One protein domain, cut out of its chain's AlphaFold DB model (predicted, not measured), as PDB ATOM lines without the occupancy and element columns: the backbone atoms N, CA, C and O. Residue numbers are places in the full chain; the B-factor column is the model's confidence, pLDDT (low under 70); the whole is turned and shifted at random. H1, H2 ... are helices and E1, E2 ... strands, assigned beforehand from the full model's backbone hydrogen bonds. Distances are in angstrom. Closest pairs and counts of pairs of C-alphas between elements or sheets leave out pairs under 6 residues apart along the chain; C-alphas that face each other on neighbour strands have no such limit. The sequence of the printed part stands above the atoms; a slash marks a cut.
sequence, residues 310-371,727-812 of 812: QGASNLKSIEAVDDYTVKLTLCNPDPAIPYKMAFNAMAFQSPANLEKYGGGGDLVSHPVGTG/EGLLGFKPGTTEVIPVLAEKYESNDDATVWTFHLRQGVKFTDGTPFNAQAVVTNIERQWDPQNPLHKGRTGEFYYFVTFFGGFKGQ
ATOM      1  N   GLN A 310     157.635 163.053 157.161       51.88
ATOM      2  CA  GLN A 310     157.466 162.087 156.067       51.88
ATOM      3  C   GLN A 310     156.003 161.623 155.938       51.88
ATOM      4  O   GLN A 310     155.741 160.584 155.341       51.88
ATOM      5  N   GLY A 311     155.084 162.401 156.511       55.44
ATOM      6  CA  GLY A 311     153.650 162.151 156.557       55.44
ATOM      7  C   GLY A 311     152.827 163.373 156.141       55.44
ATOM      8  O   GLY A 311     153.386 164.403 155.756       55.44
ATOM      9  N   ALA A 312     151.506 163.259 156.233       65.25
ATOM     10  CA  ALA A 312     150.536 164.291 155.869       65.25
ATOM     11  C   ALA A 312     150.493 165.469 156.863       65.25
ATOM     12  O   ALA A 312     150.171 166.592 156.479       65.25
ATOM     13  N   SER A 313     150.840 165.235 158.135       86.31
ATOM     14  CA  SER A 313     150.802 166.271 159.172       86.31
ATOM     15  C   SER A 313     151.947 167.286 159.052       86.31
ATOM     16  O   SER A 313     153.127 166.938 159.103       86.31
ATOM     17  N   ASN A 314     151.592 168.567 158.967       90.00
ATOM     18  CA  ASN A 314     152.508 169.699 159.034       90.00
ATOM     19  C   ASN A 314     152.944 170.021 160.471       90.00
ATOM     20  O   ASN A 314     153.987 170.651 160.652       90.00
ATOM     21  N   LEU A 315     152.186 169.599 161.494       94.44
ATOM     22  CA  LEU A 315     152.637 169.683 162.884       94.44
ATOM     23  C   LEU A 315     153.731 168.633 163.114       94.44
ATOM     24  O   LEU A 315     153.537 167.449 162.848       94.44
ATOM     25  N   LYS A 316     154.892 169.074 163.601       93.06
ATOM     26  CA  LYS A 316     156.079 168.236 163.818       93.06
ATOM     27  C   LYS A 316     156.326 167.948 165.294       93.06
ATOM     28  O   LYS A 316     156.707 166.835 165.644       93.06
ATOM     29  N   SER A 317     156.145 168.948 166.151       94.88
ATOM     30  CA  SER A 317     156.117 168.785 167.604       94.88
ATOM     31  C   SER A 317     155.245 169.853 168.245       94.88
ATOM     32  O   SER A 317     155.151 170.975 167.741       94.88
ATOM     33  N   ILE A 318     154.655 169.515 169.387       97.31
ATOM     34  CA  ILE A 318     154.210 170.494 170.374       97.31
ATOM     35  C   ILE A 318     154.892 170.179 171.704       97.31
ATOM     36  O   ILE A 318     155.033 169.019 172.089       97.31
ATOM     37  N   GLU A 319     155.406 171.213 172.361       96.25
ATOM     38  CA  GLU A 319     156.316 171.074 173.494       96.25
ATOM     39  C   GLU A 319     155.963 172.075 174.594       96.25
ATOM     40  O   GLU A 319     155.966 173.285 174.357       96.25
ATOM     41  N   ALA A 320     155.727 171.577 175.809       97.75
ATOM     42  CA  ALA A 320     155.800 172.386 177.019       97.75
ATOM     43  C   ALA A 320     157.286 172.617 177.344       97.75
ATOM     44  O   ALA A 320     157.990 171.699 177.762       97.75
ATOM     45  N   VAL A 321     157.779 173.828 177.085       97.38
ATOM     46  CA  VAL A 321     159.176 174.226 177.347       97.38
ATOM     47  C   VAL A 321     159.375 174.519 178.837       97.38
ATOM     48  O   VAL A 321     160.406 174.176 179.414       97.38
ATOM     49  N   ASP A 322     158.356 175.113 179.451       97.00
ATOM     50  CA  ASP A 322     158.147 175.277 180.888       97.00
ATOM     51  C   ASP A 322     156.626 175.352 181.151       97.00
ATOM     52  O   ASP A 322     155.843 175.297 180.201       97.00
ATOM     53  N   ASP A 323     156.192 175.486 182.411       97.31
ATOM     54  CA  ASP A 323     154.767 175.531 182.794       97.31
ATOM     55  C   ASP A 323     153.935 176.583 182.029       97.31
ATOM     56  O   ASP A 323     152.719 176.420 181.900       97.31
ATOM     57  N   TYR A 324     154.555 177.647 181.511       98.38
ATOM     58  CA  TYR A 324     153.892 178.768 180.842       98.38
ATOM     59  C   TYR A 324     154.486 179.111 179.466       98.38
ATOM     60  O   TYR A 324     154.146 180.155 178.909       98.38
ATOM     61  N   THR A 325     155.304 178.239 178.872       98.56
ATOM     62  CA  THR A 325     155.821 178.417 177.505       98.56
ATOM     63  C   THR A 325     155.539 177.177 176.663       98.56
ATOM     64  O   THR A 325     156.073 176.099 176.923       98.56
ATOM     65  N   VAL A 326     154.727 177.338 175.616       98.56
ATOM     66  CA  VAL A 326     154.415 176.289 174.633       98.56
ATOM     67  C   VAL A 326     155.112 176.611 173.318       98.56
ATOM     68  O   VAL A 326     155.042 177.742 172.838       98.56
ATOM     69  N   LYS A 327     155.753 175.618 172.703       98.50
ATOM     70  CA  LYS A 327     156.405 175.748 171.397       98.50
ATOM     71  C   LYS A 327     155.822 174.735 170.414       98.50
ATOM     72  O   LYS A 327     155.902 173.532 170.656       98.50
ATOM     73  N   LEU A 328     155.279 175.221 169.302       97.94
ATOM     74  CA  LEU A 328     154.908 174.413 168.141       97.94
ATOM     75  C   LEU A 328     156.069 174.444 167.140       97.94
ATOM     76  O   LEU A 328     156.574 175.515 166.803       97.94
ATOM     77  N   THR A 329     156.462 173.277 166.637       97.06
ATOM     78  CA  THR A 329     157.381 173.140 165.498       97.06
ATOM     79  C   THR A 329     156.620 172.532 164.331       97.06
ATOM     80  O   THR A 329     155.864 171.577 164.521       97.06
ATOM     81  N   LEU A 330     156.857 173.031 163.123       94.88
ATOM     82  CA  LEU A 330     156.214 172.575 161.894       94.88
ATOM     83  C   LEU A 330     157.213 171.918 160.930       94.88
ATOM     84  O   LEU A 330     158.434 172.016 161.096       94.88
ATOM     85  N   CYS A 331     156.687 171.232 159.920       91.06
ATOM     86  CA  CYS A 331     157.465 170.661 158.819       91.06
ATOM     87  C   CYS A 331     157.649 171.641 157.650       91.06
ATOM     88  O   CYS A 331     158.694 171.622 157.001       91.06
ATOM     89  N   ASN A 332     156.670 172.517 157.417       88.50
ATOM     90  CA  ASN A 332     156.661 173.576 156.409       88.50
ATOM     91  C   ASN A 332     156.209 174.901 157.057       88.50
ATOM     92  O   ASN A 332     155.474 174.853 158.048       88.50
ATOM     93  N   PRO A 333     156.606 176.064 156.504       90.06
ATOM     94  CA  PRO A 333     156.101 177.372 156.924       90.06
ATOM     95  C   PRO A 333     154.572 177.436 156.980       90.06
ATOM     96  O   PRO A 333     153.902 176.916 156.087       90.06
ATOM     97  N   ASP A 334     154.034 178.102 158.000       92.81
ATOM     98  CA  ASP A 334     152.596 178.343 158.147       92.81
ATOM     99  C   ASP A 334     152.355 179.704 158.831       92.81
ATOM    100  O   ASP A 334     152.295 179.790 160.062       92.81
ATOM    101  N   PRO A 335     152.246 180.803 158.060       92.88
ATOM    102  CA  PRO A 335     151.996 182.133 158.613       92.88
ATOM    103  C   PRO A 335     150.570 182.312 159.159       92.88
ATOM    104  O   PRO A 335     150.293 183.330 159.796       92.88
ATOM    105  N   ALA A 336     149.678 181.336 158.947       94.25
ATOM    106  CA  ALA A 336     148.283 181.373 159.377       94.25
ATOM    107  C   ALA A 336     148.041 180.728 160.756       94.25
ATOM    108  O   ALA A 336     146.913 180.769 161.257       94.25
ATOM    109  N   ILE A 337     149.074 180.181 161.414       95.81
ATOM    110  CA  ILE A 337     148.989 179.637 162.783       95.81
ATOM    111  C   ILE A 337     148.266 180.571 163.772       95.81
ATOM    112  O   ILE A 337     147.448 180.058 164.536       95.81
ATOM    113  N   PRO A 338     148.448 181.911 163.762       95.69
ATOM    114  CA  PRO A 338     147.694 182.790 164.654       95.69
ATOM    115  C   PRO A 338     146.174 182.742 164.439       95.69
ATOM    116  O   PRO A 338     145.414 182.755 165.402       95.69
ATOM    117  N   TYR A 339     145.722 182.633 163.189       94.50
ATOM    118  CA  TYR A 339     144.300 182.527 162.846       94.50
ATOM    119  C   TYR A 339     143.743 181.137 163.173       94.50
ATOM    120  O   TYR A 339     142.619 181.026 163.659       94.50
ATOM    121  N   LYS A 340     144.546 180.084 162.979       94.75
ATOM    122  CA  LYS A 340     144.200 178.700 163.344       94.75
ATOM    123  C   LYS A 340     144.065 178.544 164.864       94.75
ATOM    124  O   LYS A 340     143.051 178.050 165.337       94.75
ATOM    125  N   MET A 341     145.024 179.055 165.642       96.31
ATOM    126  CA  MET A 341     145.004 179.055 167.119       96.31
ATOM    127  C   MET A 341     144.008 180.054 167.744       96.31
ATOM    128  O   MET A 341     143.881 180.098 168.969       96.31
ATOM    129  N   ALA A 342     143.323 180.853 166.918       95.56
ATOM    130  CA  ALA A 342     142.190 181.700 167.297       95.56
ATOM    131  C   ALA A 342     140.821 181.072 166.969       95.56
ATOM    132  O   ALA A 342     139.791 181.601 167.388       95.56
ATOM    133  N   PHE A 343     140.792 179.967 166.217       93.38
ATOM    134  CA  PHE A 343     139.567 179.276 165.823       93.38
ATOM    135  C   PHE A 343     139.067 178.331 166.929       93.38
ATOM    136  O   PHE A 343     139.860 177.710 167.636       93.38
ATOM    137  N   ASN A 344     137.745 178.192 167.070       90.44
ATOM    138  CA  ASN A 344     137.136 177.567 168.248       90.44
ATOM    139  C   ASN A 344     137.480 176.069 168.416       90.44
ATOM    140  O   ASN A 344     137.697 175.621 169.537       90.44
ATOM    141  N   ALA A 345     137.673 175.313 167.328       93.38
ATOM    142  CA  ALA A 345     138.147 173.923 167.414       93.38
ATOM    143  C   ALA A 345     139.557 173.768 168.045       93.38
ATOM    144  O   ALA A 345     139.950 172.677 168.455       93.38
ATOM    145  N   MET A 346     140.325 174.856 168.165       95.50
ATOM    146  CA  MET A 346     141.628 174.891 168.846       95.50
ATOM    147  C   MET A 346     141.527 175.427 170.292       95.50
ATOM    148  O   MET A 346     142.548 175.723 170.914       95.50
ATOM    149  N   ALA A 347     140.309 175.561 170.833       95.50
ATOM    150  CA  ALA A 347     140.045 175.894 172.231       95.50
ATOM    151  C   ALA A 347     140.197 174.676 173.163       95.50
ATOM    152  O   ALA A 347     140.118 173.524 172.734       95.50
ATOM    153  N   PHE A 348     140.417 174.926 174.457       97.19
ATOM    154  CA  PHE A 348     140.849 173.891 175.402       97.19
ATOM    155  C   PHE A 348     139.778 173.444 176.404       97.19
ATOM    156  O   PHE A 348     139.091 174.259 177.025       97.19
ATOM    157  N   GLN A 349     139.716 172.127 176.614       96.19
ATOM    158  CA  GLN A 349     139.004 171.454 177.705       96.19
ATOM    159  C   GLN A 349     139.972 171.151 178.863       96.19
ATOM    160  O   GLN A 349     141.171 170.950 178.647       96.19
ATOM    161  N   SER A 350     139.459 171.042 180.089       97.94
ATOM    162  CA  SER A 350     140.230 170.595 181.255       97.94
ATOM    163  C   SER A 350     140.806 169.190 181.026       97.94
ATOM    164  O   SER A 350     140.026 168.262 180.787       97.94
ATOM    165  N   PRO A 351     142.131 168.978 181.167       97.81
ATOM    166  CA  PRO A 351     142.732 167.646 181.112       97.81
ATOM    167  C   PRO A 351     142.099 166.659 182.097       97.81
ATOM    168  O   PRO A 351     141.843 165.520 181.728       97.81
ATOM    169  N   ALA A 352     141.744 167.105 183.307       97.06
ATOM    170  CA  ALA A 352     141.091 166.251 184.299       97.06
ATOM    171  C   ALA A 352     139.683 165.813 183.853       97.06
ATOM    172  O   ALA A 352     139.276 164.680 184.113       97.06
ATOM    173  N   ASN A 353     138.945 166.676 183.144       95.75
ATOM    174  CA  ASN A 353     137.634 166.336 182.588       95.75
ATOM    175  C   ASN A 353     137.752 165.437 181.341       95.75
ATOM    176  O   ASN A 353     136.971 164.498 181.189       95.75
ATOM    177  N   LEU A 354     138.765 165.670 180.496       96.00
ATOM    178  CA  LEU A 354     139.116 164.788 179.378       96.00
ATOM    179  C   LEU A 354     139.465 163.377 179.873       96.00
ATOM    180  O   LEU A 354     138.907 162.406 179.370       96.00
ATOM    181  N   GLU A 355     140.337 163.252 180.877       95.12
ATOM    182  CA  GLU A 355     140.740 161.975 181.482       95.12
ATOM    183  C   GLU A 355     139.559 161.247 182.136       95.12
ATOM    184  O   GLU A 355     139.324 160.072 181.847       95.12
ATOM    185  N   LYS A 356     138.770 161.954 182.957       94.19
ATOM    186  CA  LYS A 356     137.572 161.440 183.651       94.19
ATOM    187  C   LYS A 356     136.583 160.744 182.712       94.19
ATOM    188  O   LYS A 356     135.975 159.748 183.105       94.19
ATOM    189  N   TYR A 357     136.420 161.268 181.500       92.19
ATOM    190  CA  TYR A 357     135.494 160.751 180.491       92.19
ATOM    191  C   TYR A 357     136.194 160.040 179.319       92.19
ATOM    192  O   TYR A 357     135.546 159.599 178.371       92.19
ATOM    193  N   GLY A 358     137.520 159.886 179.372       89.75
ATOM    194  CA  GLY A 358     138.308 159.227 178.331       89.75
ATOM    195  C   GLY A 358     138.229 159.904 176.957       89.75
ATOM    196  O   GLY A 358     138.290 159.201 175.950       89.75
ATOM    197  N   GLY A 359     138.069 161.228 176.904       87.19
ATOM    198  CA  GLY A 359     138.079 162.021 175.668       87.19
ATOM    199  C   GLY A 359     136.813 161.959 174.804       87.19
ATOM    200  O   GLY A 359     136.891 162.339 173.641       87.19
ATOM    201  N   GLY A 360     135.684 161.479 175.336       86.56
ATOM    202  CA  GLY A 360     134.384 161.433 174.648       86.56
ATOM    203  C   GLY A 360     133.235 161.116 175.617       86.56
ATOM    204  O   GLY A 360     133.370 161.316 176.824       86.56
ATOM    205  N   GLY A 361     132.105 160.604 175.122       85.00
ATOM    206  CA  GLY A 361     130.950 160.260 175.973       85.00
ATOM    207  C   GLY A 361     130.357 161.493 176.667       85.00
ATOM    208  O   GLY A 361     130.194 162.523 176.024       85.00
ATOM    209  N   ASP A 362     130.070 161.428 177.972       84.06
ATOM    210  CA  ASP A 362     129.512 162.553 178.751       84.06
ATOM    211  C   ASP A 362     130.283 163.881 178.583       84.06
ATOM    212  O   ASP A 362     129.680 164.942 178.731       84.06
ATOM    213  N   LEU A 363     131.583 163.851 178.244       88.31
ATOM    214  CA  LEU A 363     132.381 165.039 177.896       88.31
ATOM    215  C   LEU A 363     131.663 165.939 176.882       88.31
ATOM    216  O   LEU A 363     131.644 167.159 177.046       88.31
ATOM    217  N   VAL A 364     131.042 165.336 175.864       88.12
ATOM    218  CA  VAL A 364     130.431 166.045 174.730       88.12
ATOM    219  C   VAL A 364     129.144 166.789 175.122       88.12
ATOM    220  O   VAL A 364     128.608 167.567 174.336       88.12
ATOM    221  N   SER A 365     128.661 166.592 176.354       90.88
ATOM    222  CA  SER A 365     127.580 167.355 176.991       90.88
ATOM    223  C   SER A 365     127.988 168.032 178.310       90.88
ATOM    224  O   SER A 365     127.186 168.772 178.872       90.88
ATOM    225  N   HIS A 366     129.225 167.838 178.782       93.00
ATOM    226  CA  HIS A 366     129.765 168.400 180.028       93.00
ATOM    227  C   HIS A 366     131.134 169.075 179.786       93.00
ATOM    228  O   HIS A 366     132.158 168.604 180.300       93.00
ATOM    229  N   PRO A 367     131.178 170.174 179.006       95.12
ATOM    230  CA  PRO A 367     132.402 170.921 178.734       95.12
ATOM    231  C   PRO A 367     132.922 171.616 179.996       95.12
ATOM    232  O   PRO A 367     132.156 172.146 180.805       95.12
ATOM    233  N   VAL A 368     134.244 171.667 180.136       97.50
ATOM    234  CA  VAL A 368     134.940 172.317 181.254       97.50
ATOM    235  C   VAL A 368     136.103 173.114 180.673       97.50
ATOM    236  O   VAL A 368     137.215 172.609 180.546       97.50
ATOM    237  N   GLY A 369     135.825 174.354 180.274       97.69
ATOM    238  CA  GLY A 369     136.818 175.301 179.767       97.69
ATOM    239  C   GLY A 369     137.274 176.317 180.822       97.69
ATOM    240  O   GLY A 369     137.056 176.135 182.022       97.69
ATOM    241  N   THR A 370     137.922 177.389 180.372       98.44
ATOM    242  CA  THR A 370     138.416 178.515 181.192       98.44
ATOM    243  C   THR A 370     137.523 179.763 181.118       98.44
ATOM    244  O   THR A 370     137.779 180.734 181.831       98.44
ATOM    245  N   GLY A 371     136.500 179.742 180.255       97.88
ATOM    246  CA  GLY A 371     135.797 180.912 179.730       97.88
ATOM    247  C   GLY A 371     134.892 181.677 180.707       97.88
ATOM    248  O   GLY A 371     134.761 181.328 181.886       97.88
ATOM    249  N   GLU A 727     138.226 178.467 175.653       97.56
ATOM    250  CA  GLU A 727     139.087 179.503 175.071       97.56
ATOM    251  C   GLU A 727     140.327 178.857 174.434       97.56
ATOM    252  O   GLU A 727     140.784 177.802 174.882       97.56
ATOM    253  N   GLY A 728     140.867 179.487 173.389       96.94
ATOM    254  CA  GLY A 728     142.140 179.115 172.768       96.94
ATOM    255  C   GLY A 728     143.319 179.944 173.287       96.94
ATOM    256  O   GLY A 728     143.166 180.859 174.100       96.94
ATOM    257  N   LEU A 729     144.524 179.658 172.780       98.38
ATOM    258  CA  LEU A 729     145.701 180.516 173.008       98.38
ATOM    259  C   LEU A 729     145.431 181.943 172.534       98.38
ATOM    260  O   LEU A 729     145.772 182.912 173.215       98.38
ATOM    261  N   LEU A 730     144.798 182.053 171.370       98.19
ATOM    262  CA  LEU A 730     144.382 183.294 170.744       98.19
ATOM    263  C   LEU A 730     142.858 183.268 170.555       98.19
ATOM    264  O   LEU A 730     142.179 182.302 170.900       98.19
ATOM    265  N   GLY A 731     142.321 184.343 170.000       95.69
ATOM    266  CA  GLY A 731     140.920 184.462 169.617       95.69
ATOM    267  C   GLY A 731     140.718 185.686 168.738       95.69
ATOM    268  O   GLY A 731     141.675 186.393 168.415       95.69
ATOM    269  N   PHE A 732     139.473 185.957 168.363       94.75
ATOM    270  CA  PHE A 732     139.130 187.110 167.537       94.75
ATOM    271  C   PHE A 732     138.572 188.257 168.379       94.75
ATOM    272  O   PHE A 732     137.735 188.071 169.263       94.75
ATOM    273  N   LYS A 733     139.028 189.473 168.089       94.25
ATOM    274  CA  LYS A 733     138.520 190.704 168.699       94.25
ATOM    275  C   LYS A 733     137.039 190.897 168.326       94.25
ATOM    276  O   LYS A 733     136.723 190.855 167.132       94.25
ATOM    277  N   PRO A 734     136.131 191.142 169.296       92.69
ATOM    278  CA  PRO A 734     134.684 191.143 169.067       92.69
ATOM    279  C   PRO A 734     134.238 191.983 167.862       92.69
ATOM    280  O   PRO A 734     134.608 193.151 167.741       92.69
ATOM    281  N   GLY A 735     133.430 191.383 166.982       91.25
ATOM    282  CA  GLY A 735     132.938 192.023 165.756       91.25
ATOM    283  C   GLY A 735     133.917 192.050 164.578       91.25
ATOM    284  O   GLY A 735     133.603 192.647 163.551       91.25
ATOM    285  N   THR A 736     135.102 191.445 164.701       92.44
ATOM    286  CA  THR A 736     136.172 191.531 163.693       92.44
ATOM    287  C   THR A 736     136.878 190.192 163.480       92.44
ATOM    288  O   THR A 736     136.670 189.236 164.222       92.44
ATOM    289  N   THR A 737     137.760 190.152 162.485       92.56
ATOM    290  CA  THR A 737     138.701 189.056 162.211       92.56
ATOM    291  C   THR A 737     140.127 189.349 162.703       92.56
ATOM    292  O   THR A 737     141.065 188.646 162.338       92.56
ATOM    293  N   GLU A 738     140.316 190.386 163.526       93.19
ATOM    294  CA  GLU A 738     141.612 190.742 164.117       93.19
ATOM    295  C   GLU A 738     141.965 189.747 165.236       93.19
ATOM    296  O   GLU A 738     141.259 189.655 166.244       93.19
ATOM    297  N   VAL A 739     143.051 188.992 165.046       94.81
ATOM    298  CA  VAL A 739     143.552 188.009 166.020       94.81
ATOM    299  C   VAL A 739     144.174 188.714 167.226       94.81
ATOM    300  O   VAL A 739     145.008 189.608 167.075       94.81
ATOM    301  N   ILE A 740     143.803 188.278 168.430       95.94
ATOM    302  CA  ILE A 740     144.291 188.800 169.712       95.94
ATOM    303  C   ILE A 740     144.722 187.668 170.666       95.94
ATOM    304  O   ILE A 740     144.167 186.569 170.596       95.94
ATOM    305  N   PRO A 741     145.675 187.904 171.592       97.81
ATOM    306  CA  PRO A 741     146.032 186.926 172.624       97.81
ATOM    307  C   PRO A 741     144.915 186.734 173.662       97.81
ATOM    308  O   PRO A 741     144.506 187.698 174.315       97.81
ATOM    309  N   VAL A 742     144.458 185.489 173.843       97.75
ATOM    310  CA  VAL A 742     143.416 185.110 174.815       97.75
ATOM    311  C   VAL A 742     144.060 184.390 175.993       97.75
ATOM    312  O   VAL A 742     144.433 185.079 176.936       97.75
ATOM    313  N   LEU A 743     144.284 183.070 175.955       98.50
ATOM    314  CA  LEU A 743     145.009 182.365 177.028       98.50
ATOM    315  C   LEU A 743     146.538 182.543 176.958       98.50
ATOM    316  O   LEU A 743     147.235 182.335 177.955       98.50
ATOM    317  N   ALA A 744     147.063 182.979 175.813       98.44
ATOM    318  CA  ALA A 744     148.411 183.521 175.701       98.44
ATOM    319  C   ALA A 744     148.455 185.008 176.109       98.44
ATOM    320  O   ALA A 744     147.513 185.769 175.888       98.44
ATOM    321  N   GLU A 745     149.584 185.446 176.662       97.19
ATOM    322  CA  GLU A 745     149.924 186.865 176.832       97.19
ATOM    323  C   GLU A 745     150.536 187.450 175.558       97.19
ATOM    324  O   GLU A 745     150.208 188.570 175.164       97.19
ATOM    325  N   LYS A 746     151.412 186.676 174.906       97.69
ATOM    326  CA  LYS A 746     152.041 186.991 173.618       97.69
ATOM    327  C   LYS A 746     152.405 185.708 172.870       97.69
ATOM    328  O   LYS A 746     152.552 184.645 173.478       97.69
ATOM    329  N   TYR A 747     152.636 185.844 171.571       97.69
ATOM    330  CA  TYR A 747     153.221 184.811 170.723       97.69
ATOM    331  C   TYR A 747     154.270 185.425 169.790       97.69
ATOM    332  O   TYR A 747     154.251 186.631 169.540       97.69
ATOM    333  N   GLU A 748     155.188 184.602 169.297       96.44
ATOM    334  CA  GLU A 748     156.250 184.986 168.364       96.44
ATOM    335  C   GLU A 748     156.623 183.804 167.457       96.44
ATOM    336  O   GLU A 748     156.504 182.648 167.867       96.44
ATOM    337  N   SER A 749     157.061 184.086 166.229       96.31
ATOM    338  CA  SER A 749     157.560 183.080 165.283       96.31
ATOM    339  C   SER A 749     159.037 183.295 164.965       96.31
ATOM    340  O   SER A 749     159.587 184.366 165.227       96.31
ATOM    341  N   ASN A 750     159.676 182.306 164.336       93.25
ATOM    342  CA  ASN A 750     160.848 182.585 163.505       93.25
ATOM    343  C   ASN A 750     160.439 183.219 162.160       93.25
ATOM    344  O   ASN A 750     159.268 183.178 161.769       93.25
ATOM    345  N   ASP A 751     161.422 183.765 161.443       85.62
ATOM    346  CA  ASP A 751     161.247 184.429 160.142       85.62
ATOM    347  C   ASP A 751     160.562 183.512 159.102       85.62
ATOM    348  O   ASP A 751     159.693 183.952 158.346       85.62
ATOM    349  N   ASP A 752     160.901 182.215 159.127       85.31
ATOM    350  CA  ASP A 752     160.371 181.171 158.236       85.31
ATOM    351  C   ASP A 752     158.983 180.627 158.647       85.31
ATOM    352  O   ASP A 752     158.546 179.618 158.096       85.31
ATOM    353  N   ALA A 753     158.320 181.188 159.669       92.38
ATOM    354  CA  ALA A 753     157.011 180.738 160.178       92.38
ATOM    355  C   ALA A 753     156.891 179.216 160.475       92.38
ATOM    356  O   ALA A 753     155.803 178.643 160.394       92.38
ATOM    357  N   THR A 754     158.003 178.550 160.812       94.56
ATOM    358  CA  THR A 754     158.110 177.094 161.074       94.56
ATOM    359  C   THR A 754     158.223 176.740 162.558       94.56
ATOM    360  O   THR A 754     158.073 175.575 162.927       94.56
ATOM    361  N   VAL A 755     158.480 177.723 163.418       96.69
ATOM    362  CA  VAL A 755     158.487 177.598 164.879       96.69
ATOM    363  C   VAL A 755     157.643 178.728 165.447       96.69
ATOM    364  O   VAL A 755     157.878 179.889 165.116       96.69
ATOM    365  N   TRP A 756     156.696 178.387 166.318       98.12
ATOM    366  CA  TRP A 756     155.806 179.330 166.991       98.12
ATOM    367  C   TRP A 756     155.878 179.125 168.503       98.12
ATOM    368  O   TRP A 756     155.591 178.036 169.000       98.12
ATOM    369  N   THR A 757     156.249 180.174 169.233       98.50
ATOM    370  CA  THR A 757     156.357 180.175 170.696       98.50
ATOM    371  C   THR A 757     155.226 181.005 171.288       98.50
ATOM    372  O   THR A 757     155.049 182.170 170.935       98.50
ATOM    373  N   PHE A 758     154.475 180.417 172.213       98.75
ATOM    374  CA  PHE A 758     153.367 181.036 172.933       98.75
ATOM    375  C   PHE A 758     153.714 181.115 174.417       98.75
ATOM    376  O   PHE A 758     154.076 180.108 175.027       98.75
ATOM    377  N   HIS A 759     153.562 182.298 175.007       98.69
ATOM    378  CA  HIS A 759     153.719 182.493 176.446       98.69
ATOM    379  C   HIS A 759     152.339 182.634 177.082       98.69
ATOM    380  O   HIS A 759     151.546 183.477 176.659       98.69
ATOM    381  N   LEU A 760     152.046 181.784 178.058       98.75
ATOM    382  CA  LEU A 760     150.727 181.598 178.651       98.75
ATOM    383  C   LEU A 760     150.485 182.532 179.835       98.75
ATOM    384  O   LEU A 760     151.409 182.880 180.572       98.75
ATOM    385  N   ARG A 761     149.215 182.872 180.065       98.06
ATOM    386  CA  ARG A 761     148.792 183.578 181.279       98.06
ATOM    387  C   ARG A 761     148.975 182.706 182.513       98.06
ATOM    388  O   ARG A 761     148.519 181.565 182.560       98.06
ATOM    389  N   GLN A 762     149.576 183.283 183.547       97.19
ATOM    390  CA  GLN A 762     149.739 182.617 184.837       97.19
ATOM    391  C   GLN A 762     148.467 182.721 185.688       97.19
ATOM    392  O   GLN A 762     147.748 183.718 185.645       97.19
ATOM    393  N   GLY A 763     148.199 181.693 186.497       95.75
ATOM    394  CA  GLY A 763     147.095 181.686 187.465       95.75
ATOM    395  C   GLY A 763     145.692 181.444 186.892       95.75
ATOM    396  O   GLY A 763     144.744 181.356 187.674       95.75
ATOM    397  N   VAL A 764     145.552 181.295 185.569       98.38
ATOM    398  CA  VAL A 764     144.298 180.871 184.924       98.38
ATOM    399  C   VAL A 764     143.956 179.430 185.322       98.38
ATOM    400  O   VAL A 764     144.837 178.603 185.573       98.38
ATOM    401  N   LYS A 765     142.658 179.124 185.396       98.25
ATOM    402  CA  LYS A 765     142.130 177.796 185.719       98.25
ATOM    403  C   LYS A 765     140.950 177.445 184.831       98.25
ATOM    404  O   LYS A 765     140.199 178.325 184.414       98.25
ATOM    405  N   PHE A 766     140.765 176.149 184.633       98.62
ATOM    406  CA  PHE A 766     139.505 175.576 184.191       98.62
ATOM    407  C   PHE A 766     138.451 175.658 185.305       98.62
ATOM    408  O   PHE A 766     138.781 175.786 186.489       98.62
ATOM    409  N   THR A 767     137.174 175.568 184.941       97.88
ATOM    410  CA  THR A 767     136.034 175.742 185.864       97.88
ATOM    411  C   THR A 767     135.856 174.608 186.883       97.88
ATOM    412  O   THR A 767     135.155 174.789 187.876       97.88
ATOM    413  N   ASP A 768     136.547 173.474 186.713       97.06
ATOM    414  CA  ASP A 768     136.690 172.419 187.732       97.06
ATOM    415  C   ASP A 768     137.805 172.703 188.768       97.06
ATOM    416  O   ASP A 768     137.973 171.953 189.731       97.06
ATOM    417  N   GLY A 769     138.559 173.793 188.591       97.44
ATOM    418  CA  GLY A 769     139.691 174.190 189.427       97.44
ATOM    419  C   GLY A 769     141.063 173.718 188.930       97.44
ATOM    420  O   GLY A 769     142.071 174.115 189.528       97.44
ATOM    421  N   THR A 770     141.131 172.930 187.852       98.25
ATOM    422  CA  THR A 770     142.386 172.471 187.233       98.25
ATOM    423  C   THR A 770     143.201 173.672 186.731       98.25
ATOM    424  O   THR A 770     142.636 174.563 186.093       98.25
ATOM    425  N   PRO A 771     144.520 173.754 186.992       97.69
ATOM    426  CA  PRO A 771     145.353 174.832 186.459       97.69
ATOM    427  C   PRO A 771     145.413 174.809 184.928       97.69
ATOM    428  O   PRO A 771     145.593 173.747 184.332       97.69
ATOM    429  N   PHE A 772     145.336 175.979 184.295       98.56
ATOM    430  CA  PHE A 772     145.739 176.119 182.898       98.56
ATOM    431  C   PHE A 772     147.260 176.321 182.829       98.56
ATOM    432  O   PHE A 772     147.809 177.197 183.498       98.56
ATOM    433  N   ASN A 773     147.942 175.480 182.050       98.44
ATOM    434  CA  ASN A 773     149.393 175.487 181.876       98.44
ATOM    435  C   ASN A 773     149.785 174.880 180.514       98.44
ATOM    436  O   ASN A 773     148.936 174.403 179.756       98.44
ATOM    437  N   ALA A 774     151.081 174.859 180.209       98.62
ATOM    438  CA  ALA A 774     151.607 174.349 178.946       98.62
ATOM    439  C   ALA A 774     151.284 172.867 178.702       98.62
ATOM    440  O   ALA A 774     151.020 172.482 177.562       98.62
ATOM    441  N   GLN A 775     151.222 172.041 179.752       98.19
ATOM    442  CA  GLN A 775     150.829 170.640 179.608       98.19
ATOM    443  C   GLN A 775     149.343 170.492 179.245       98.19
ATOM    444  O   GLN A 775     149.010 169.628 178.441       98.19
ATOM    445  N   ALA A 776     148.453 171.349 179.754       98.38
ATOM    446  CA  ALA A 776     147.045 171.341 179.352       98.38
ATOM    447  C   ALA A 776     146.869 171.663 177.856       98.38
ATOM    448  O   ALA A 776     146.031 171.047 177.192       98.38
ATOM    449  N   VAL A 777     147.690 172.568 177.315       98.56
ATOM    450  CA  VAL A 777     147.744 172.874 175.874       98.56
ATOM    451  C   VAL A 777     148.257 171.670 175.081       98.56
ATOM    452  O   VAL A 777     147.604 171.256 174.125       98.56
ATOM    453  N   VAL A 778     149.377 171.067 175.502       98.38
ATOM    454  CA  VAL A 778     149.934 169.850 174.880       98.38
ATOM    455  C   VAL A 778     148.887 168.735 174.847       98.38
ATOM    456  O   VAL A 778     148.567 168.260 173.766       98.38
ATOM    457  N   THR A 779     148.266 168.389 175.980       97.94
ATOM    458  CA  THR A 779     147.243 167.330 176.059       97.94
ATOM    459  C   THR A 779     146.049 167.587 175.130       97.94
ATOM    460  O   THR A 779     145.550 166.651 174.505       97.94
ATOM    461  N   ASN A 780     145.592 168.840 174.997       97.75
ATOM    462  CA  ASN A 780     144.477 169.176 174.107       97.75
ATOM    463  C   ASN A 780     144.844 169.126 172.618       97.75
ATOM    464  O   ASN A 780     144.001 168.731 171.818       97.75
ATOM    465  N   ILE A 781     146.066 169.499 172.235       97.88
ATOM    466  CA  ILE A 781     146.518 169.397 170.841       97.88
ATOM    467  C   ILE A 781     146.878 167.947 170.496       97.88
ATOM    468  O   ILE A 781     146.497 167.462 169.436       97.88
ATOM    469  N   GLU A 782     147.530 167.208 171.395       96.00
ATOM    470  CA  GLU A 782     147.881 165.802 171.174       96.00
ATOM    471  C   GLU A 782     146.660 164.891 171.036       96.00
ATOM    472  O   GLU A 782     146.725 163.951 170.248       96.00
ATOM    473  N   ARG A 783     145.542 165.148 171.735       95.19
ATOM    474  CA  ARG A 783     144.316 164.351 171.531       95.19
ATOM    475  C   ARG A 783     143.643 164.595 170.182       95.19
ATOM    476  O   ARG A 783     142.931 163.717 169.722       95.19
ATOM    477  N   GLN A 784     143.871 165.746 169.546       96.50
ATOM    478  CA  GLN A 784     143.436 165.981 168.166       96.50
ATOM    479  C   GLN A 784     144.445 165.384 167.175       96.50
ATOM    480  O   GLN A 784     144.065 164.765 166.193       96.50
ATOM    481  N   TRP A 785     145.743 165.549 167.448       95.31
ATOM    482  CA  TRP A 785     146.827 165.218 166.524       95.31
ATOM    483  C   TRP A 785     147.142 163.722 166.415       95.31
ATOM    484  O   TRP A 785     147.521 163.272 165.336       95.31
ATOM    485  N   ASP A 786     147.053 162.968 167.513       94.56
ATOM    486  CA  ASP A 786     147.556 161.594 167.624       94.56
ATOM    487  C   ASP A 786     146.413 160.565 167.742       94.56
ATOM    488  O   ASP A 786     145.825 160.443 168.820       94.56
ATOM    489  N   PRO A 787     146.133 159.761 166.697       91.56
ATOM    490  CA  PRO A 787     145.068 158.756 166.725       91.56
ATOM    491  C   PRO A 787     145.342 157.569 167.659       91.56
ATOM    492  O   PRO A 787     144.472 156.721 167.847       91.56
ATOM    493  N   GLN A 788     146.545 157.474 168.237       92.25
ATOM    494  CA  GLN A 788     146.883 156.494 169.274       92.25
ATOM    495  C   GLN A 788     146.703 157.059 170.693       92.25
ATOM    496  O   GLN A 788     146.845 156.320 171.671       92.25
ATOM    497  N   ASN A 789     146.376 158.348 170.835       93.94
ATOM    498  CA  ASN A 789     146.110 158.965 172.129       93.94
ATOM    499  C   ASN A 789     144.796 158.413 172.721       93.94
ATOM    500  O   ASN A 789     143.755 158.503 172.072       93.94
ATOM    501  N   PRO A 790     144.777 157.914 173.974       92.62
ATOM    502  CA  PRO A 790     143.555 157.423 174.616       92.62
ATOM    503  C   PRO A 790     142.403 158.438 174.707       92.62
ATOM    504  O   PRO A 790     141.278 158.030 174.998       92.62
ATOM    505  N   LEU A 791     142.657 159.732 174.482       94.81
ATOM    506  CA  LEU A 791     141.676 160.824 174.490       94.81
ATOM    507  C   LEU A 791     141.200 161.250 173.081       94.81
ATOM    508  O   LEU A 791     140.369 162.154 172.973       94.81
ATOM    509  N   HIS A 792     141.705 160.622 172.016       94.56
ATOM    510  CA  HIS A 792     141.274 160.833 170.630       94.56
ATOM    511  C   HIS A 792     139.965 160.062 170.374       94.56
ATOM    512  O   HIS A 792     139.985 158.925 169.903       94.56
ATOM    513  N   LYS A 793     138.825 160.637 170.789       91.50
ATOM    514  CA  LYS A 793     137.487 160.042 170.590       91.50
ATOM    515  C   LYS A 793     136.401 161.039 170.181       91.50
ATOM    516  O   LYS A 793     135.635 160.729 169.281       91.50
ATOM    517  N   GLY A 794     136.320 162.196 170.841       88.00
ATOM    518  CA  GLY A 794     135.338 163.240 170.527       88.00
ATOM    519  C   GLY A 794     133.878 162.771 170.612       88.00
ATOM    520  O   GLY A 794     133.518 161.954 171.470       88.00
ATOM    521  N   ARG A 795     133.048 163.287 169.698       87.44
ATOM    522  CA  ARG A 795     131.716 162.753 169.348       87.44
ATOM    523  C   ARG A 795     131.799 161.854 168.110       87.44
ATOM    524  O   ARG A 795     131.128 160.826 168.054       87.44
ATOM    525  N   THR A 796     132.579 162.282 167.126       83.62
ATOM    526  CA  THR A 796     132.856 161.621 165.845       83.62
ATOM    527  C   THR A 796     134.259 161.015 165.825       83.62
ATOM    528  O   THR A 796     134.429 159.903 165.332       83.62
ATOM    529  N   GLY A 797     135.243 161.718 166.397       86.69
ATOM    530  CA  GLY A 797     136.660 161.358 166.351       86.69
ATOM    531  C   GLY A 797     137.364 161.772 165.056       86.69
ATOM    532  O   GLY A 797     138.518 161.406 164.855       86.69
ATOM    533  N   GLU A 798     136.696 162.529 164.182       86.06
ATOM    534  CA  GLU A 798     137.244 162.987 162.902       86.06
ATOM    535  C   GLU A 798     138.151 164.222 163.056       86.06
ATOM    536  O   GLU A 798     138.963 164.491 162.171       86.06
ATOM    537  N   PHE A 799     138.013 164.996 164.147       91.56
ATOM    538  CA  PHE A 799     138.789 166.211 164.457       91.56
ATOM    539  C   PHE A 799     139.030 167.108 163.224       91.56
ATOM    540  O   PHE A 799     140.137 167.591 162.974       91.56
ATOM    541  N   TYR A 800     137.979 167.309 162.420       87.88
ATOM    542  CA  TYR A 800     138.061 167.784 161.032       87.88
ATOM    543  C   TYR A 800     138.910 169.051 160.840       87.88
ATOM    544  O   TYR A 800     139.722 169.137 159.912       87.88
ATOM    545  N   TYR A 801     138.765 170.041 161.725       89.81
ATOM    546  CA  TYR A 801     139.547 171.276 161.638       89.81
ATOM    547  C   TYR A 801     141.030 171.075 161.951       89.81
ATOM    548  O   TYR A 801     141.852 171.770 161.363       89.81
ATOM    549  N   PHE A 802     141.407 170.103 162.786       93.12
ATOM    550  CA  PHE A 802     142.814 169.748 162.967       93.12
ATOM    551  C   PHE A 802     143.419 169.237 161.652       93.12
ATOM    552  O   PHE A 802     144.464 169.725 161.218       93.12
ATOM    553  N   VAL A 803     142.729 168.311 160.975       89.19
ATOM    554  CA  VAL A 803     143.145 167.781 159.665       89.19
ATOM    555  C   VAL A 803     143.195 168.895 158.615       89.19
ATOM    556  O   VAL A 803     144.176 169.004 157.884       89.19
ATOM    557  N   THR A 804     142.207 169.789 158.584       83.19
ATOM    558  CA  THR A 804     142.171 170.937 157.659       83.19
ATOM    559  C   THR A 804     143.274 171.969 157.941       83.19
ATOM    560  O   THR A 804     143.819 172.570 157.014       83.19
ATOM    561  N   PHE A 805     143.647 172.185 159.205       89.38
ATOM    562  CA  PHE A 805     144.659 173.173 159.594       89.38
ATOM    563  C   PHE A 805     146.093 172.658 159.468       89.38
ATOM    564  O   PHE A 805     146.980 173.444 159.121       89.38
ATOM    565  N   PHE A 806     146.318 171.368 159.731       89.62
ATOM    566  CA  PHE A 806     147.644 170.748 159.761       89.62
ATOM    567  C   PHE A 806     147.864 169.687 158.674       89.62
ATOM    568  O   PHE A 806     148.939 169.107 158.634       89.62
ATOM    569  N   GLY A 807     146.912 169.425 157.780       82.25
ATOM    570  CA  GLY A 807     147.059 168.515 156.633       82.25
ATOM    571  C   GLY A 807     146.897 167.017 156.929       82.25
ATOM    572  O   GLY A 807     146.756 166.237 155.992       82.25
ATOM    573  N   GLY A 808     146.889 166.601 158.199       86.12
ATOM    574  CA  GLY A 808     146.717 165.200 158.595       86.12
ATOM    575  C   GLY A 808     147.144 164.912 160.034       86.12
ATOM    576  O   GLY A 808     147.670 165.789 160.730       86.12
ATOM    577  N   PHE A 809     146.939 163.671 160.474       89.31
ATOM    578  CA  PHE A 809     147.292 163.217 161.821       89.31
ATOM    579  C   PHE A 809     148.744 162.721 161.945       89.31
ATOM    580  O   PHE A 809     149.441 162.449 160.964       89.31
ATOM    581  N   LYS A 810     149.215 162.595 163.186       86.75
ATOM    582  CA  LYS A 810     150.562 162.152 163.563       86.75
ATOM    583  C   LYS A 810     150.852 160.743 163.029       86.75
ATOM    584  O   LYS A 810     150.252 159.766 163.464       86.75
ATOM    585  N   GLY A 811     151.819 160.638 162.117       76.00
ATOM    586  CA  GLY A 811     152.288 159.355 161.577       76.00
ATOM    587  C   GLY A 811     151.471 158.770 160.417       76.00
ATOM    588  O   GLY A 811     151.775 157.650 160.006       76.00
ATOM    589  N   GLN A 812     150.486 159.508 159.893       65.56
ATOM    590  CA  GLN A 812     149.864 159.257 158.581       65.56
ATOM    591  C   GLN A 812     150.718 159.840 157.455       65.56
ATOM    592  O   GLN A 812     151.236 160.957 157.673       65.56
TER     593      GLN A 812
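Overview. This is residues 310 to 371 and 727 to 812 of the 812 residues of the protein "Transporter substrate-binding domain-containing protein" of Anaerolineae bacterium (UniProt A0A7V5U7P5). A twisted wall of four strands, E1, E2, E6 and E5, has the longest helix, H4, packed along E1 and E2 on one face. H2 and H5 lie near opposite ends of H4, H2 and H3 are the elements farthest from the centre, and the small hairpin of E3 and E4 lies near the E5 edge of the wall. The 148 printed residues hold five named helices and six named strands in the order E1 E2 H1 H2 H3 E3 E4 E5 E6 H4 H5, a mixed class with under half of the residues in named elements. The sheet, in order E1 E2 E6 E5, is antiparallel; the whole is compact, with a radius of gyration of the C-alphas of 14.5 A and spans of 42 by 35 by 33 A.

Arrangement. Start with E1, residues 315 to 322, and E2, residues 325 to 330, a hairpin at 163 degrees; there N 319 and O 327 are 2.9 A apart. E2 is the antiparallel neighbour of E6, residues 755 to 760, with N 328 and O 756 at 2.8 A. E6 forms a hairpin with the edge strand E5, residues 744 to 749, with N 757 and O 748 at 2.8 A. H4, residues 774 to 785, makes two layers, a helix on one face of a sheet: its height over the sheet is 9.3 A, and it lies over E1 and E2, along the strands at 8 degrees to E1 on the local plane. Its closest C-alpha to E1 is that of Ala 774, 5.0 A from that of Ala 320. H1, residues 337 to 340, only grazes the sheet with residues 337 to 338. H2, residues 351 to 357, only just touches H4, with 3 pairs of C-alphas within 8 A, the closest Pro 351 and Ala 776 at 5.9 A; of H4, residues 776 to 780 alone take part, at a steep tilt of 46 degrees. H3, residues 361 to 365, touches H2 only at the corner, and only just, with 3 pairs; C-alphas 357 and 363 are closest, at 5.9 A. E3, residues 730 to 732, and E4, residues 739 to 741, form a hairpin, with N 740 and O 731 at 2.8 A. H5, residues 800 to 806, is close to H4 but not clearly touching, C-alphas 784 and 802 being closest at 6.5 A; with residues 802 to 806 it only just grazes the sheet, with 5 pairs of C-alphas within 10 A. Every O i to N i+4 pair is within hydrogen-bond range in H2 and H5, 7 of 8 in H4 and 0 of 1 in H3, where 2 of 2 O i to N i+3 pairs are; H1 is too short for an i+4 pair.

Along the chain. Find C-alpha 315 at (152.637, 169.683, 162.884); from there E1 runs 19.6 A to C-alpha 322. E2 measures 16.7 A, E6 16.3 A and E5 13.9 A. Find C-alpha 774 at (151.607, 174.349, 178.946), where H4 begins its 16.1 A; H5 ends at C-alpha 806, (147.644, 170.748, 159.761).

Size, cuts and confidence. The C-alphas farthest apart, those of Asp 362 and Asp 751, are 42.8 A apart. Residues 372 to 726 are not printed; C-alphas 371 and 727 are 5.9 A apart across the cut. The links E6 to H4 and H4 to H5 are long. Mean pLDDT of the printed part is 93.2; residues 310 to 312 and 812 are under 70.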